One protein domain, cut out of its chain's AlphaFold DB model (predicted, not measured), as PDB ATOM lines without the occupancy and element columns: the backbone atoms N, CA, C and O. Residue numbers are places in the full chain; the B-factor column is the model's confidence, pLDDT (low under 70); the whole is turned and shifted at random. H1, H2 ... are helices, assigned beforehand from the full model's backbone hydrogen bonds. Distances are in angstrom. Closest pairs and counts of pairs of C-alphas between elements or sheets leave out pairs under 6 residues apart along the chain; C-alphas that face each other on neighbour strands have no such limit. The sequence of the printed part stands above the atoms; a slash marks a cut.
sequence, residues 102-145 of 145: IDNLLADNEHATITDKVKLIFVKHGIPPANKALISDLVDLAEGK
ATOM      1  N   ILE A 102     142.148 137.249 199.554       53.97
ATOM      2  CA  ILE A 102     142.309 138.591 198.995       53.97
ATOM      3  C   ILE A 102     141.213 139.551 199.399       53.97
ATOM      4  O   ILE A 102     141.484 140.737 199.373       53.97
ATOM      5  N   ASP A 103     140.025 139.104 199.801       56.25
ATOM      6  CA  ASP A 103     138.970 140.059 200.160       56.25
ATOM      7  C   ASP A 103     139.385 140.888 201.388       56.25
ATOM      8  O   ASP A 103     139.331 142.113 201.332       56.25
ATOM      9  N   ASN A 104     139.993 140.267 202.406       55.31
ATOM     10  CA  ASN A 104     140.587 141.005 203.533       55.31
ATOM     11  C   ASN A 104     141.910 141.714 203.164       55.31
ATOM     12  O   ASN A 104     142.252 142.735 203.752       55.31
ATOM     13  N   LEU A 105     142.660 141.223 202.166       55.44
ATOM     14  CA  LEU A 105     143.937 141.822 201.731       55.44
ATOM     15  C   LEU A 105     143.731 143.033 200.790       55.44
ATOM     16  O   LEU A 105     144.564 143.936 200.738       55.44
ATOM     17  N   LEU A 106     142.607 143.078 200.068       57.38
ATOM     18  CA  LEU A 106     142.140 144.186 199.231       57.38
ATOM     19  C   LEU A 106     141.388 145.235 200.058       57.38
ATOM     20  O   LEU A 106     141.534 146.427 199.759       57.38
ATOM     21  N   ALA A 107     140.623 144.805 201.071       58.22
ATOM     22  CA  ALA A 107     139.830 145.678 201.934       58.22
ATOM     23  C   ALA A 107     140.675 146.445 202.969       58.22
ATOM     24  O   ALA A 107     140.522 147.660 203.050       58.22
ATOM     25  N   ASP A 108     141.617 145.791 203.667       55.19
ATOM     26  CA  ASP A 108     142.186 146.352 204.911       55.19
ATOM     27  C   ASP A 108     143.672 146.754 204.851       55.19
ATOM     28  O   ASP A 108     144.226 147.250 205.832       55.19
ATOM     29  N   ASN A 109     144.355 146.601 203.711       57.19
ATOM     30  CA  ASN A 109     145.718 147.131 203.582       57.19
ATOM     31  C   ASN A 109     145.699 148.625 203.239       57.19
ATOM     32  O   ASN A 109     145.802 149.000 202.068       57.19
ATOM     33  N   GLU A 110     145.638 149.474 204.268       59.38
ATOM     34  CA  GLU A 110     145.834 150.932 204.164       59.38
ATOM     35  C   GLU A 110     147.200 151.307 203.550       59.38
ATOM     36  O   GLU A 110     147.380 152.405 203.028       59.38
ATOM     37  N   HIS A 111     148.163 150.377 203.558       59.47
ATOM     38  CA  HIS A 111     149.515 150.575 203.029       59.47
ATOM     39  C   HIS A 111     149.738 150.036 201.604       59.47
ATOM     40  O   HIS A 111     150.824 150.225 201.055       59.47
ATOM     41  N   ALA A 112     148.756 149.366 200.989       68.81
ATOM     42  CA  ALA A 112     148.899 148.825 199.635       68.81
ATOM     43  C   ALA A 112     148.430 149.838 198.580       68.81
ATOM     44  O   ALA A 112     147.273 150.265 198.582       68.81
ATOM     45  N   THR A 113     149.314 150.184 197.641       80.12
ATOM     46  CA  THR A 113     148.973 151.079 196.525       80.12
ATOM     47  C   THR A 113     147.917 150.446 195.610       80.12
ATOM     48  O   THR A 113     147.860 149.223 195.459       80.12
ATOM     49  N   ILE A 114     147.084 151.269 194.959       83.19
ATOM     50  CA  ILE A 114     146.058 150.806 193.997       83.19
ATOM     51  C   ILE A 114     146.702 149.938 192.906       83.19
ATOM     52  O   ILE A 114     146.167 148.899 192.523       83.19
ATOM     53  N   THR A 115     147.909 150.302 192.475       85.38
ATOM     54  CA  THR A 115     148.702 149.540 191.508       85.38
ATOM     55  C   THR A 115     149.002 148.115 191.981       85.38
ATOM     56  O   THR A 115     148.932 147.174 191.190       85.38
ATOM     57  N   ASP A 116     149.322 147.926 193.260       83.69
ATOM     58  CA  ASP A 116     149.618 146.602 193.812       83.69
ATOM     59  C   ASP A 116     148.348 145.769 194.000       83.69
ATOM     60  O   ASP A 116     148.366 144.566 193.736       83.69
ATOM     61  N   LYS A 117     147.219 146.414 194.323       83.31
ATOM     62  CA  LYS A 117     145.894 145.773 194.326       83.31
ATOM     63  C   LYS A 117     145.519 145.255 192.935       83.31
ATOM     64  O   LYS A 117     145.104 144.106 192.801       83.31
ATOM     65  N   VAL A 118     145.738 146.054 191.890       85.94
ATOM     66  CA  VAL A 118     145.491 145.640 190.499       85.94
ATOM     67  C   VAL A 118     146.374 144.446 190.130       85.94
ATOM     68  O   VAL A 118     145.857 143.428 189.674       85.94
ATOM     69  N   LYS A 119     147.687 144.492 190.401       85.81
ATOM     70  CA  LYS A 119     148.593 143.350 190.148       85.81
ATOM     71  C   LYS A 119     148.155 142.078 190.879       85.81
ATOM     72  O   LYS A 119     148.246 140.992 190.312       85.81
ATOM     73  N   LEU A 120     147.671 142.205 192.111       83.19
ATOM     74  CA  LEU A 120     147.200 141.074 192.905       83.19
ATOM     75  C   LEU A 120     145.966 140.406 192.277       83.19
ATOM     76  O   LEU A 120     145.860 139.179 192.277       83.19
ATOM     77  N   ILE A 121     145.080 141.191 191.657       84.19
ATOM     78  CA  ILE A 121     143.935 140.680 190.888       84.19
ATOM     79  C   ILE A 121     144.412 139.895 189.656       84.19
ATOM     80  O   ILE A 121     143.915 138.800 189.400       84.19
ATOM     81  N   PHE A 122     145.416 140.388 188.924       86.31
ATOM     82  CA  PHE A 122     146.003 139.645 187.798       86.31
ATOM     83  C   PHE A 122     146.547 138.277 188.242       86.31
ATOM     84  O   PHE A 122     146.239 137.254 187.622       86.31
ATOM     85  N   VAL A 123     147.255 138.236 189.376       84.31
ATOM     86  CA  VAL A 123     147.774 136.992 189.965       84.31
ATOM     87  C   VAL A 123     146.641 136.046 190.393       84.31
ATOM     88  O   VAL A 123     146.724 134.855 190.093       84.31
ATOM     89  N   LYS A 124     145.549 136.550 190.996       79.81
ATOM     90  CA  LYS A 124     144.351 135.748 191.340       79.81
ATOM     91  C   LYS A 124     143.792 135.002 190.132       79.81
ATOM     92  O   LYS A 124     143.394 133.846 190.243       79.81
ATOM     93  N   HIS A 125     143.729 135.678 188.991       83.69
ATOM     94  CA  HIS A 125     143.144 135.130 187.771       83.69
ATOM     95  C   HIS A 125     144.143 134.326 186.928       83.69
ATOM     96  O   HIS A 125     143.796 133.881 185.836       83.69
ATOM     97  N   GLY A 126     145.365 134.110 187.429       80.25
ATOM     98  CA  GLY A 126     146.399 133.348 186.729       80.25
ATOM     99  C   GLY A 126     146.945 134.061 185.491       80.25
ATOM    100  O   GLY A 126     147.545 133.419 184.632       80.25
ATOM    101  N   ILE A 127     146.739 135.375 185.385       83.56
ATOM    102  CA  ILE A 127     147.224 136.196 184.278       83.56
ATOM    103  C   ILE A 127     148.510 136.884 184.754       83.56
ATOM    104  O   ILE A 127     148.458 137.700 185.674       83.56
ATOM    105  N   PRO A 128     149.680 136.595 184.163       84.69
ATOM    106  CA  PRO A 128     150.914 137.273 184.543       84.69
ATOM    107  C   PRO A 128     150.786 138.798 184.337       84.69
ATOM    108  O   PRO A 128     150.393 139.216 183.243       84.69
ATOM    109  N   PRO A 129     151.150 139.651 185.319       82.31
ATOM    110  CA  PRO A 129     151.080 141.113 185.205       82.31
ATOM    111  C   PRO A 129     152.231 141.667 184.342       82.31
ATOM    112  O   PRO A 129     153.044 142.477 184.784       82.31
ATOM    113  N   ALA A 130     152.340 141.192 183.101       81.62
ATOM    114  CA  ALA A 130     153.399 141.564 182.168       81.62
ATOM    115  C   ALA A 130     153.119 142.904 181.466       81.62
ATOM    116  O   ALA A 130     154.050 143.621 181.099       81.62
ATOM    117  N   ASN A 131     151.841 143.255 181.282       86.06
ATOM    118  CA  ASN A 131     151.452 144.447 180.539       86.06
ATOM    119  C   ASN A 131     151.265 145.656 181.466       86.06
ATOM    120  O   ASN A 131     150.222 145.824 182.095       86.06
ATOM    121  N   LYS A 132     152.287 146.514 181.520       85.94
ATOM    122  CA  LYS A 132     152.300 147.725 182.355       85.94
ATOM    123  C   LYS A 132     151.278 148.778 181.913       85.94
ATOM    124  O   LYS A 132     150.809 149.509 182.771       85.94
ATOM    125  N   ALA A 133     150.925 148.822 180.625       88.19
ATOM    126  CA  ALA A 133     149.956 149.783 180.093       88.19
ATOM    127  C   ALA A 133     148.531 149.473 180.576       88.19
ATOM    128  O   ALA A 133     147.833 150.345 181.066       88.19
ATOM    129  N   LEU A 134     148.132 148.198 180.563       87.94
ATOM    130  CA  LEU A 134     146.825 147.804 181.103       87.94
ATOM    131  C   LEU A 134     146.721 148.076 182.606       87.94
ATOM    132  O   LEU A 134     145.652 148.403 183.106       87.94
ATOM    133  N   ILE A 135     147.828 147.938 183.338       88.75
ATOM    134  CA  ILE A 135     147.851 148.236 184.771       88.75
ATOM    135  C   ILE A 135     147.704 149.744 185.006       88.75
ATOM    136  O   ILE A 135     146.959 150.110 185.909       88.75
ATOM    137  N   SER A 136     148.364 150.607 184.222       88.81
ATOM    138  CA  SER A 136     148.182 152.062 184.342       88.81
ATOM    139  C   SER A 136     146.761 152.487 183.995       88.81
ATOM    140  O   SER A 136     146.152 153.190 184.788       88.81
ATOM    141  N   ASP A 137     146.196 151.969 182.902       90.25
ATOM    142  CA  ASP A 137     144.840 152.325 182.468       90.25
ATOM    143  C   ASP A 137     143.791 151.935 183.523       90.25
ATOM    144  O   ASP A 137     142.854 152.680 183.801       90.25
ATOM    145  N   LEU A 138     143.956 150.770 184.162       89.81
ATOM    146  CA  LEU A 138     143.075 150.324 185.244       89.81
ATOM    147  C   LEU A 138     143.246 151.143 186.529       89.81
ATOM    148  O   LEU A 138     142.278 151.308 187.270       89.81
ATOM    149  N   VAL A 139     144.456 151.632 186.809       90.75
ATOM    150  CA  VAL A 139     144.713 152.534 187.941       90.75
ATOM    151  C   VAL A 139     144.071 153.896 187.683       90.75
ATOM    152  O   VAL A 139     143.374 154.394 188.561       90.75
ATOM    153  N   ASP A 140     144.217 154.450 186.479       91.94
ATOM    154  CA  ASP A 140     143.622 155.736 186.097       91.94
ATOM    155  C   ASP A 140     142.085 155.683 186.167       91.94
ATOM    156  O   ASP A 140     141.459 156.541 186.795       91.94
ATOM    157  N   LEU A 141     141.480 154.602 185.654       90.06
ATOM    158  CA  LEU A 141     140.040 154.346 185.775       90.06
ATOM    159  C   LEU A 141     139.576 154.218 187.235       90.06
ATOM    160  O   LEU A 141     138.481 154.670 187.572       90.06
ATOM    161  N   ALA A 142     140.381 153.603 188.106       85.31
ATOM    162  CA  ALA A 142     140.059 153.459 189.526       85.31
ATOM    163  C   ALA A 142     140.195 154.780 190.305       85.31
ATOM    164  O   ALA A 142     139.488 154.983 191.291       85.31
ATOM    165  N   GLU A 143     141.078 155.680 189.865       86.50
ATOM    166  CA  GLU A 143     141.245 157.030 190.417       86.50
ATOM    167  C   GLU A 143     140.218 158.041 189.871       86.50
ATOM    168  O   GLU A 143     140.101 159.143 190.409       86.50
ATOM    169  N   GLY A 144     139.455 157.674 188.836       80.31
ATOM    170  CA  GLY A 144     138.443 158.534 188.218       80.31
ATOM    171  C   GLY A 144     139.025 159.651 187.346       80.31
ATOM    172  O   GLY A 144     138.405 160.713 187.237       80.31
ATOM    173  N   LYS A 145     140.212 159.430 186.771       60.12
ATOM    174  CA  LYS A 145     140.839 160.301 185.763       60.12
ATOM    175  C   LYS A 145     140.498 159.831 184.352       60.12
ATOM    176  O   LYS A 145     140.388 160.721 183.481       60.12
TER     177      LYS A 145
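Overview. This is residues 102 to 145 of the 145 residues of the protein "Hypothetical protein" of Alexandrium andersonii (UniProt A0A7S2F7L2). H2 lies in the middle of a flat, three-helix arrangement, with the short H1 loosely set at one side of it and H3 packed on the other side. H2 and H3 make an open V, nearest each other at Thr 115 of H2 and Val 139 of H3, and the link of residues 125 to 131 goes round its wide end. The printed part has 44 residues, with three named helices in the order H1, H2, H3 and no named strand; its class is all helix. It is compact, with a radius of gyration of the C-alphas of 10.5 A, and spans 27 by 26 by 13 A.

Along the chain. H1 covers residues 103 to 107, begins at C-alpha 103 (138.970, 140.059, 200.160) and is 6.0 A long from first to last C-alpha. H2 covers residues 114 to 124, 15.4 A long, beginning at C-alpha 114 (146.058, 150.806, 193.997). H3 covers residues 132 to 143, 16.5 A long, ending at C-alpha 143 (141.245, 157.030, 190.417).

Arrangement. H1 and H2 are close but not clearly touching, with 1 pair of C-alphas within 8 A, those of Leu 106 and Lys 117 at 6.4 A. H2 and H3 touch; their closest C-alphas, of Thr 115 and Val 139, are 6.1 A apart. These two helices run opposite ways at a steep tilt of 59 degrees. H1 and H3 are apart. In H1, H2 and H3 every O i to N i+4 pair is within hydrogen-bond range.

Size, cuts and confidence. The two C-alphas farthest apart, those of Gly 126 and Lys 145, are 27.5 A from each other. The printed part has no cut and ends at Lys 145, the chain's last residue. Both links, H1 to H2 and H2 to H3, are short. The mean pLDDT of the printed part is 77.9, and residues 102 to 112 and residue 145 are under 70.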